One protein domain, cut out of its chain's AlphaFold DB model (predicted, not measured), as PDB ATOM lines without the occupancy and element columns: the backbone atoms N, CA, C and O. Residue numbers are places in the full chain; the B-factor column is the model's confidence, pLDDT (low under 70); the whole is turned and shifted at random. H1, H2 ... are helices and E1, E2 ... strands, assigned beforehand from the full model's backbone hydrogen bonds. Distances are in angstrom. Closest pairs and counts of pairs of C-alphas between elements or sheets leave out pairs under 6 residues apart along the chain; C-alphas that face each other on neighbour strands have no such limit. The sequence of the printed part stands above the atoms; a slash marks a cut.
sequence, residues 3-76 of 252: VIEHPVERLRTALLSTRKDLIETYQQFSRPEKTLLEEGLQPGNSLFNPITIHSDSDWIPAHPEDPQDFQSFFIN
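This is residues 3 to 76 of the 252 residues of the protein "Archaemetzincin-2 isoform X1" of Labeo rohita (UniProt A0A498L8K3). Four short helices, H1, H2, H3 and H5, gather loosely at one end, and from them the chain swings out in a wide, thin loop that holds E1 and H4 at its far end and returns to H5. H1 lies nearest the middle of the whole, while residues 3 to 4 reach out to pair with E1. The printed part has 74 residues with five named helices and one named strand, in the order H1, H2, H3, E1, H4, H5, and its class is mostly helix. It is loose, with a radius of gyration of the C-alphas of 14.3 A and spans of 42 by 29 by 17 A.

Start at Val 3 and go on to C-alpha 8 at (-28.448, -4.913, 10.199), where H1 begins; it covers residues 8 to 16 and is 11.9 A long. Next come H2, residues 20 to 28, 12.9 A long, and H3, residues 31 to 39, 12.2 A long. Find C-alpha 51 at (-43.136, -1.709, 12.838), where the strand E1, residues 51 to 53, begins and runs for 6.5 A. H4, residues 59 to 62, is 5.2 A long. H5, residues 70 to 75, is 8.6 A long and ends at C-alpha 75, (-29.285, 14.479, -2.180).

Look first at H1 and H5, which touch at a shallow tilt of 27 degrees and run the same way; their closest C-alphas are those of Leu 15 and Phe 70, 5.5 A apart. H1 and H2 only just touch, with 3 pairs of C-alphas within 8 A, and only at the corner by their link; they are about perpendicular at 86 degrees, and the closest C-alphas, of Leu 16 and Ile 23, are 5.7 A apart. H3 is close to H1 but not clearly touching, at a steep tilt of 41 degrees; the closest C-alphas, of Leu 15 and Leu 37, are 7.8 A apart. H3 is likewise close to H2 but not clearly touching, with the C-alphas of Tyr 26 and Lys 34 closest at 7.6 A. E1 pairs with no named strand, but its residues 51 to 52 are paired antiparallel with residues 3 to 4. H4 is apart from H1, H2, H3 and H5. In H1, H2, H3 and H5 every O i to N i+4 pair is within hydrogen-bond range; H4 is too short for such a pair.

The two C-alphas farthest apart are those of Gln 28 and Ser 57, at 42.0 A. The printed part has no cut; the link from H3 to E1, with 11 residues, is long. Residues 28 to 33, of which 31 to 33 belong to H3, stand free. The mean pLDDT of the printed part is 88.3, and no printed residue is under 70.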
ATOM      1  N   VAL A   3     -44.351  -8.442  11.669       88.25
ATOM      2  CA  VAL A   3     -43.368  -7.431  12.074       88.25
ATOM      3  C   VAL A   3     -42.447  -7.150  10.887       88.25
ATOM      4  O   VAL A   3     -41.972  -8.083  10.240       88.25
ATOM      5  N   ILE A   4     -42.241  -5.874  10.561       86.62
ATOM      6  CA  ILE A   4     -41.308  -5.442   9.518       86.62
ATOM      7  C   ILE A   4     -39.917  -5.353  10.136       86.62
ATOM      8  O   ILE A   4     -39.653  -4.472  10.952       86.62
ATOM      9  N   GLU A   5     -39.022  -6.239   9.711       85.62
ATOM     10  CA  GLU A   5     -37.621  -6.236  10.126       85.62
ATOM     11  C   GLU A   5     -36.693  -6.179   8.911       85.62
ATOM     12  O   GLU A   5     -37.014  -6.637   7.808       85.62
ATOM     13  N   HIS A   6     -35.514  -5.599   9.115       86.25
ATOM     14  CA  HIS A   6     -34.482  -5.476   8.097       86.25
ATOM     15  C   HIS A   6     -33.148  -5.998   8.637       86.25
ATOM     16  O   HIS A   6     -32.847  -5.776   9.808       86.25
ATOM     17  N   PRO A   7     -32.319  -6.649   7.796       89.69
ATOM     18  CA  PRO A   7     -30.965  -7.023   8.187       89.69
ATOM     19  C   PRO A   7     -30.158  -5.800   8.636       89.69
ATOM     20  O   PRO A   7     -30.281  -4.721   8.044       89.69
ATOM     21  N   VAL A   8     -29.292  -5.981   9.634       89.56
ATOM     22  CA  VAL A   8     -28.448  -4.913  10.199       89.56
ATOM     23  C   VAL A   8     -27.606  -4.241   9.112       89.56
ATOM     24  O   VAL A   8     -27.440  -3.025   9.107       89.56
ATOM     25  N   GLU A   9     -27.126  -5.006   8.136       90.00
ATOM     26  CA  GLU A   9     -26.348  -4.532   6.993       90.00
ATOM     27  C   GLU A   9     -27.161  -3.587   6.101       90.00
ATOM     28  O   GLU A   9     -26.640  -2.573   5.622       90.00
ATOM     29  N   ARG A  10     -28.456  -3.881   5.909       89.94
ATOM     30  CA  ARG A  10     -29.374  -3.030   5.143       89.94
ATOM     31  C   ARG A  10     -29.637  -1.725   5.884       89.94
ATOM     32  O   ARG A  10     -29.549  -0.667   5.269       89.94
ATOM     33  N   LEU A  11     -29.901  -1.792   7.191       89.50
ATOM     34  CA  LEU A  11     -30.102  -0.606   8.031       89.50
ATOM     35  C   LEU A  11     -28.839   0.258   8.093       89.50
ATOM     36  O   LEU A  11     -28.909   1.474   7.933       89.50
ATOM     37  N   ARG A  12     -27.664  -0.366   8.226       91.31
ATOM     38  CA  ARG A  12     -26.373   0.332   8.229       91.31
ATOM     39  C   ARG A  12     -26.131   1.054   6.909       91.31
ATOM     40  O   ARG A  12     -25.712   2.207   6.921       91.31
ATOM     41  N   THR A  13     -26.412   0.400   5.782       91.19
ATOM     42  CA  THR A  13     -26.291   1.024   4.456       91.19
ATOM     43  C   THR A  13     -27.276   2.183   4.301       91.19
ATOM     44  O   THR A  13     -26.896   3.236   3.794       91.19
ATOM     45  N   ALA A  14     -28.510   2.026   4.790       90.69
ATOM     46  CA  ALA A  14     -29.517   3.082   4.751       90.69
ATOM     47  C   ALA A  14     -29.140   4.299   5.615       90.69
ATOM     48  O   ALA A  14     -29.448   5.426   5.235       90.69
ATOM     49  N   LEU A  15     -28.456   4.080   6.742       89.62
ATOM     50  CA  LEU A  15     -28.002   5.129   7.656       89.62
ATOM     51  C   LEU A  15     -26.743   5.854   7.151       89.62
ATOM     52  O   LEU A  15     -26.701   7.080   7.147       89.62
ATOM     53  N   LEU A  16     -25.710   5.106   6.749       91.00
ATOM     54  CA  LEU A  16     -24.389   5.666   6.430       91.00
ATOM     55  C   LEU A  16     -24.216   6.054   4.962       91.00
ATOM     56  O   LEU A  16     -23.324   6.844   4.663       91.00
ATOM     57  N   SER A  17     -25.060   5.522   4.068       89.69
ATOM     58  CA  SER A  17     -24.878   5.559   2.612       89.69
ATOM     59  C   SER A  17     -23.656   4.754   2.124       89.69
ATOM     60  O   SER A  17     -22.799   4.319   2.889       89.69
ATOM     61  N   THR A  18     -23.585   4.521   0.810       89.44
ATOM     62  CA  THR A  18     -22.396   4.011   0.108       89.44
ATOM     63  C   THR A  18     -21.506   5.133  -0.439       89.44
ATOM     64  O   THR A  18     -20.411   4.874  -0.942       89.44
ATOM     65  N   ARG A  19     -21.951   6.395  -0.352       92.31
ATOM     66  CA  ARG A  19     -21.211   7.568  -0.817       92.31
ATOM     67  C   ARG A  19     -20.134   7.991   0.175       92.31
ATOM     68  O   ARG A  19     -20.402   8.205   1.354       92.31
ATOM     69  N   LYS A  20     -18.924   8.214  -0.339       93.00
ATOM     70  CA  LYS A  20     -17.750   8.574   0.467       93.00
ATOM     71  C   LYS A  20     -17.938   9.869   1.270       93.00
ATOM     72  O   LYS A  20     -17.589   9.899   2.442       93.00
ATOM     73  N   ASP A  21     -18.521  10.904   0.672       92.12
ATOM     74  CA  ASP A  21     -18.729  12.207   1.318       92.12
ATOM     75  C   ASP A  21     -19.733  12.147   2.485       92.12
ATOM     76  O   ASP A  21     -19.554  12.812   3.507       92.12
ATOM     77  N   LEU A  22     -20.762  11.302   2.375       91.69
ATOM     78  CA  LEU A  22     -21.736  11.087   3.449       91.69
ATOM     79  C   LEU A  22     -21.141  10.276   4.602       91.69
ATOM     80  O   LEU A  22     -21.366  10.608   5.766       91.69
ATOM     81  N   ILE A  23     -20.307   9.282   4.288       92.88
ATOM     82  CA  ILE A  23     -19.541   8.535   5.292       92.88
ATOM     83  C   ILE A  23     -18.581   9.474   6.034       92.88
ATOM     84  O   ILE A  23     -18.522   9.443   7.260       92.88
ATOM     85  N   GLU A  24     -17.852  10.334   5.318       93.50
ATOM     86  CA  GLU A  24     -16.966  11.340   5.921       93.50
ATOM     87  C   GLU A  24     -17.744  12.313   6.821       93.50
ATOM     88  O   GLU A  24     -17.287  12.615   7.923       93.50
ATOM     89  N   THR A  25     -18.947  12.728   6.410       90.06
ATOM     90  CA  THR A  25     -19.845  13.563   7.227       90.06
ATOM     91  C   THR A  25     -20.250  12.851   8.518       90.06
ATOM     92  O   THR A  25     -20.110  13.419   9.599       90.06
ATOM     93  N   TYR A  26     -20.676  11.586   8.435       90.88
ATOM     94  CA  TYR A  26     -20.985  10.782   9.621       90.88
ATOM     95  C   TYR A  26     -19.781  10.685  10.563       90.88
ATOM     96  O   TYR A  26     -19.937  10.755  11.781       90.88
ATOM     97  N   GLN A  27     -18.556  10.581  10.036       92.75
ATOM     98  CA  GLN A  27     -17.363  10.517  10.882       92.75
ATOM     99  C   GLN A  27     -17.107  11.786  11.699       92.75
ATOM    100  O   GLN A  27     -16.470  11.686  12.750       92.75
ATOM    101  N   GLN A  28     -17.640  12.934  11.283       93.56
ATOM    102  CA  GLN A  28     -17.541  14.190  12.027       93.56
ATOM    103  C   GLN A  28     -18.541  14.292  13.184       93.56
ATOM    104  O   GLN A  28     -18.370  15.152  14.045       93.56
ATOM    105  N   PHE A  29     -19.561  13.427  13.232       91.38
ATOM    106  CA  PHE A  29     -20.534  13.439  14.321       91.38
ATOM    107  C   PHE A  29     -19.864  13.117  15.657       91.38
ATOM    108  O   PHE A  29     -18.913  12.328  15.748       91.38
ATOM    109  N   SER A  30     -20.390  13.724  16.713       92.69
ATOM    110  CA  SER A  30     -19.964  13.459  18.076       92.69
ATOM    111  C   SER A  30     -20.239  12.002  18.460       92.69
ATOM    112  O   SER A  30     -21.097  11.323  17.893       92.69
ATOM    113  N   ARG A  31     -19.508  11.498  19.458       93.62
ATOM    114  CA  ARG A  31     -19.724  10.138  19.967       93.62
ATOM    115  C   ARG A  31     -21.187   9.891  20.386       93.62
ATOM    116  O   ARG A  31     -21.704   8.856  19.981       93.62
ATOM    117  N   PRO A  32     -21.867  10.797  21.123       90.94
ATOM    118  CA  PRO A  32     -23.280  10.618  21.458       90.94
ATOM    119  C   PRO A  32     -24.203  10.512  20.238       90.94
ATOM    120  O   PRO A  32     -25.072   9.647  20.218       90.94
ATOM    121  N   GLU A  33     -23.998  11.340  19.208       88.62
ATOM    122  CA  GLU A  33     -24.808  11.301  17.980       88.62
ATOM    123  C   GLU A  33     -24.637   9.970  17.241       88.62
ATOM    124  O   GLU A  33     -25.624   9.351  16.850       88.62
ATOM    125  N   LYS A  34     -23.394   9.491  17.102       91.56
ATOM    126  CA  LYS A  34     -23.118   8.182  16.492       91.56
ATOM    127  C   LYS A  34     -23.780   7.051  17.273       91.56
ATOM    128  O   LYS A  34     -24.439   6.214  16.671       91.56
ATOM    129  N   THR A  35     -23.660   7.057  18.603       90.50
ATOM    130  CA  THR A  35     -24.293   6.044  19.459       90.50
ATOM    131  C   THR A  35     -25.814   6.032  19.293       90.50
ATOM    132  O   THR A  35     -26.372   4.961  19.085       90.50
ATOM    133  N   LEU A  36     -26.470   7.198  19.290       87.94
ATOM    134  CA  LEU A  36     -27.919   7.290  19.074       87.94
ATOM    135  C   LEU A  36     -28.343   6.706  17.717       87.94
ATOM    136  O   LEU A  36     -29.344   6.000  17.631       87.94
ATOM    137  N   LEU A  37     -27.597   6.994  16.649       89.00
ATOM    138  CA  LEU A  37     -27.917   6.488  15.313       89.00
ATOM    139  C   LEU A  37     -27.645   4.980  15.185       89.00
ATOM    140  O   LEU A  37     -28.424   4.257  14.565       89.00
ATOM    141  N   GLU A  38     -26.565   4.490  15.793       89.81
ATOM    142  CA  GLU A  38     -26.202   3.068  15.808       89.81
ATOM    143  C   GLU A  38     -27.153   2.222  16.661       89.81
ATOM    144  O   GLU A  38     -27.340   1.040  16.372       89.81
ATOM    145  N   GLU A  39     -27.804   2.811  17.665       88.88
ATOM    146  CA  GLU A  39     -28.874   2.163  18.425       88.88
ATOM    147  C   GLU A  39     -30.054   1.740  17.537       88.88
ATOM    148  O   GLU A  39     -30.642   0.685  17.774       88.88
ATOM    149  N   GLY A  40     -30.334   2.482  16.461       85.81
ATOM    150  CA  GLY A  40     -31.342   2.110  15.462       85.81
ATOM    151  C   GLY A  40     -30.976   0.892  14.612       85.81
ATOM    152  O   GLY A  40     -31.825   0.358  13.901       85.81
ATOM    153  N   LEU A  41     -29.727   0.425  14.687       86.88
ATOM    154  CA  LEU A  41     -29.270  -0.796  14.025       86.88
ATOM    155  C   LEU A  41     -29.441  -2.041  14.905       86.88
ATOM    156  O   LEU A  41     -29.289  -3.155  14.404       86.88
ATOM    157  N   GLN A  42     -29.694  -1.872  16.208       82.06
ATOM    158  CA  GLN A  42     -29.773  -2.977  17.158       82.06
ATOM    159  C   GLN A  42     -31.194  -3.554  17.212       82.06
ATOM    160  O   GLN A  42     -32.131  -2.839  17.578       82.06
ATOM    161  N   PRO A  43     -31.382  -4.854  16.917       73.56
ATOM    162  CA  PRO A  43     -32.670  -5.508  17.112       73.56
ATOM    163  C   PRO A  43     -33.126  -5.405  18.574       73.56
ATOM    164  O   PRO A  43     -32.345  -5.656  19.492       73.56
ATOM    165  N   GLY A  44     -34.395  -5.056  18.798       72.81
ATOM    166  CA  GLY A  44     -34.973  -4.963  20.145       72.81
ATOM    167  C   GLY A  44     -34.607  -3.698  20.932       72.81
ATOM    168  O   GLY A  44     -34.894  -3.636  22.128       72.81
ATOM    169  N   ASN A  45     -34.001  -2.690  20.294       82.50
ATOM    170  CA  ASN A  45     -33.827  -1.372  20.900       82.50
ATOM    171  C   ASN A  45     -35.199  -0.714  21.165       82.50
ATOM    172  O   ASN A  45     -36.069  -0.678  20.295       82.50
ATOM    173  N   SER A  46     -35.391  -0.174  22.371       79.94
ATOM    174  CA  SER A  46     -36.671   0.398  22.801       79.94
ATOM    175  C   SER A  46     -37.012   1.742  22.147       79.94
ATOM    176  O   SER A  46     -38.188   2.113  22.128       79.94
ATOM    177  N   LEU A  47     -36.022   2.456  21.605       78.38
ATOM    178  CA  LEU A  47     -36.191   3.701  20.850       78.38
ATOM    179  C   LEU A  47     -36.586   3.431  19.393       78.38
ATOM    180  O   LEU A  47     -37.417   4.154  18.852       78.38
ATOM    181  N   PHE A  48     -36.048   2.370  18.785       82.06
ATOM    182  CA  PHE A  48     -36.247   2.025  17.372       82.06
ATOM    183  C   PHE A  48     -36.930   0.662  17.212       82.06
ATOM    184  O   PHE A  48     -36.397  -0.267  16.603       82.06
ATOM    185  N   ASN A  49     -38.126   0.529  17.788       82.75
ATOM    186  CA  ASN A  49     -38.882  -0.720  17.695       82.75
ATOM    187  C   ASN A  49     -39.318  -1.005  16.245       82.75
ATOM    188  O   ASN A  49     -39.783  -0.088  15.564       82.75
ATOM    189  N   PRO A  50     -39.278  -2.275  15.804       83.62
ATOM    190  CA  PRO A  50     -39.846  -2.685  14.527       83.62
ATOM    191  C   PRO A  50     -41.322  -2.296  14.376       83.62
ATOM    192  O   PRO A  50     -42.090  -2.276  15.344       83.62
ATOM    193  N   ILE A  51     -41.741  -2.034  13.138       85.94
ATOM    194  CA  ILE A  51     -43.136  -1.709  12.838       85.94
ATOM    195  C   ILE A  51     -43.953  -2.999  12.785       85.94
ATOM    196  O   ILE A  51     -43.652  -3.908  12.012       85.94
ATOM    197  N   THR A  52     -45.029  -3.059  13.565       89.81
ATOM    198  CA  THR A  52     -45.987  -4.169  13.532       89.81
ATOM    199  C   THR A  52     -47.166  -3.822  12.628       89.81
ATOM    200  O   THR A  52     -47.896  -2.872  12.899       89.81
ATOM    201  N   ILE A  53     -47.370  -4.619  11.580       89.12
ATOM    202  CA  ILE A  53     -48.559  -4.611  10.726       89.12
ATOM    203  C   ILE A  53     -49.598  -5.555  11.336       89.12
ATOM    204  O   ILE A  53     -49.362  -6.758  11.513       89.12
ATOM    205  N   HIS A  54     -50.774  -5.029  11.639       89.94
ATOM    206  CA  HIS A  54     -51.895  -5.785  12.178       89.94
ATOM    207  C   HIS A  54     -52.846  -6.273  11.081       89.94
ATOM    208  O   HIS A  54     -53.355  -7.391  11.204       89.94
ATOM    209  N   SER A  55     -53.048  -5.489  10.015       89.88
ATOM    210  CA  SER A  55     -53.993  -5.791   8.932       89.88
ATOM    211  C   SER A  55     -53.604  -5.172   7.581       89.88
ATOM    212  O   SER A  55     -52.806  -4.239   7.535       89.88
ATOM    213  N   ASP A  56     -54.245  -5.616   6.493       87.38
ATOM    214  CA  ASP A  56     -54.100  -5.013   5.151       87.38
ATOM    215  C   ASP A  56     -54.676  -3.589   5.060       87.38
ATOM    216  O   ASP A  56     -54.441  -2.873   4.092       87.38
ATOM    217  N   SER A  57     -55.446  -3.167   6.070       84.38
ATOM    218  CA  SER A  57     -55.962  -1.798   6.189       84.38
ATOM    219  C   SER A  57     -54.987  -0.844   6.886       84.38
ATOM    220  O   SER A  57     -55.269   0.353   6.974       84.38
ATOM    221  N   ASP A  58     -53.861  -1.345   7.404       83.69
ATOM    222  CA  ASP A  58     -52.814  -0.504   7.982       83.69
ATOM    223  C   ASP A  58     -52.183   0.375   6.891       83.69
ATOM    224  O   ASP A  58     -52.188   0.032   5.709       83.69
ATOM    225  N   TRP A  59     -51.618   1.524   7.275       83.69
ATOM    226  CA  TRP A  59     -51.160   2.527   6.305       83.69
ATOM    227  C   TRP A  59     -50.153   1.976   5.290       83.69
ATOM    228  O   TRP A  59     -50.350   2.164   4.098       83.69
ATOM    229  N   ILE A  60     -49.122   1.266   5.760       86.94
ATOM    230  CA  ILE A  60     -48.027   0.745   4.926       86.94
ATOM    231  C   ILE A  60     -48.531  -0.183   3.804       86.94
ATOM    232  O   ILE A  60     -48.204   0.077   2.647       86.94
ATOM    233  N   PRO A  61     -49.322  -1.245   4.078       88.19
ATOM    234  CA  PRO A  61     -49.859  -2.086   3.006       88.19
ATOM    235  C   PRO A  61     -50.931  -1.384   2.158       88.19
ATOM    236  O   PRO A  61     -50.992  -1.623   0.953       88.19
ATOM    237  N   ALA A  62     -51.760  -0.512   2.746       87.19
ATOM    238  CA  ALA A  62     -52.839   0.168   2.023       87.19
ATOM    239  C   ALA A  62     -52.349   1.315   1.117       87.19
ATOM    240  O   ALA A  62     -53.004   1.643   0.127       87.19
ATOM    241  N   HIS A  63     -51.214   1.929   1.455       85.12
ATOM    242  CA  HIS A  63     -50.613   3.060   0.748       85.12
ATOM    243  C   HIS A  63     -49.108   2.811   0.578       85.12
ATOM    244  O   HIS A  63     -48.308   3.337   1.352       85.12
ATOM    245  N   PRO A  64     -48.706   2.000  -0.418       86.94
ATOM    246  CA  PRO A  64     -47.298   1.747  -0.682       86.94
ATOM    247  C   PRO A  64     -46.561   3.050  -1.007       86.94
ATOM    248  O   PRO A  64     -46.923   3.763  -1.944       86.94
ATOM    249  N   GLU A  65     -45.526   3.345  -0.226       87.12
ATOM    250  CA  GLU A  65     -44.628   4.485  -0.406       87.12
ATOM    251  C   GLU A  65     -43.217   3.970  -0.711       87.12
ATOM    252  O   GLU A  65     -42.799   2.925  -0.198       87.12
ATOM    253  N   ASP A  66     -42.473   4.699  -1.543       87.88
ATOM    254  CA  ASP A  66     -41.081   4.353  -1.817       87.88
ATOM    255  C   ASP A  66     -40.232   4.551  -0.550       87.88
ATOM    256  O   ASP A  66     -40.321   5.602   0.098       87.88
ATOM    257  N   PRO A  67     -39.376   3.583  -0.180       86.94
ATOM    258  CA  PRO A  67     -38.486   3.749   0.957       86.94
ATOM    259  C   PRO A  67     -37.490   4.885   0.693       86.94
ATOM    260  O   PRO A  67     -36.980   5.042  -0.415       86.94
ATOM    261  N   GLN A  68     -37.158   5.641   1.739       89.06
ATOM    262  CA  GLN A  68     -36.159   6.704   1.678       89.06
ATOM    263  C   GLN A  68     -35.015   6.406   2.649       89.06
ATOM    264  O   GLN A  68     -35.212   6.370   3.860       89.06
ATOM    265  N   ASP A  69     -33.809   6.213   2.113       91.31
ATOM    266  CA  ASP A  69     -32.578   6.130   2.903       91.31
ATOM    267  C   ASP A  69     -31.931   7.513   3.109       91.31
ATOM    268  O   ASP A  69     -32.352   8.520   2.525       91.31
ATOM    269  N   PHE A  70     -30.888   7.578   3.947       90.56
ATOM    270  CA  PHE A  70     -30.183   8.827   4.245       90.56
ATOM    271  C   PHE A  70     -29.622   9.484   2.984       90.56
ATOM    272  O   PHE A  70     -29.718  10.700   2.832       90.56
ATOM    273  N   GLN A  71     -29.077   8.693   2.057       92.31
ATOM    274  CA  GLN A  71     -28.548   9.214   0.802       92.31
ATOM    275  C   GLN A  71     -29.638   9.905  -0.014       92.31
ATOM    276  O   GLN A  71     -29.462  11.054  -0.413       92.31
ATOM    277  N   SER A  72     -30.755   9.219  -0.248       92.56
ATOM    278  CA  SER A  72     -31.887   9.710  -1.034       92.56
ATOM    279  C   SER A  72     -32.496  10.954  -0.400       92.56
ATOM    280  O   SER A  72     -32.801  11.916  -1.104       92.56
ATOM    281  N   PHE A  73     -32.604  10.977   0.932       90.50
ATOM    282  CA  PHE A  73     -32.986  12.170   1.676       90.50
ATOM    283  C   PHE A  73     -31.993  13.318   1.451       90.50
ATOM    284  O   PHE A  73     -32.395  14.423   1.089       90.50
ATOM    285  N   PHE A  74     -30.696  13.069   1.642       89.19
ATOM    286  CA  PHE A  74     -29.663  14.104   1.645       89.19
ATOM    287  C   PHE A  74     -29.470  14.764   0.275       89.19
ATOM    288  O   PHE A  74     -29.308  15.981   0.210       89.19
ATOM    289  N   ILE A  75     -29.511  13.983  -0.811       89.06
ATOM    290  CA  ILE A  75     -29.285  14.479  -2.180       89.06
ATOM    291  C   ILE A  75     -30.521  15.131  -2.806       89.06
ATOM    292  O   ILE A  75     -30.429  15.666  -3.910       89.06
ATOM    293  N   ASN A  76     -31.681  15.057  -2.149       89.81
ATOM    294  CA  ASN A  76     -32.921  15.584  -2.696       89.81
ATOM    295  C   ASN A  76     -32.806  17.112  -2.894       89.81
ATOM    296  O   ASN A  76     -32.645  17.836  -1.910       89.81
TER     297      ASN A  76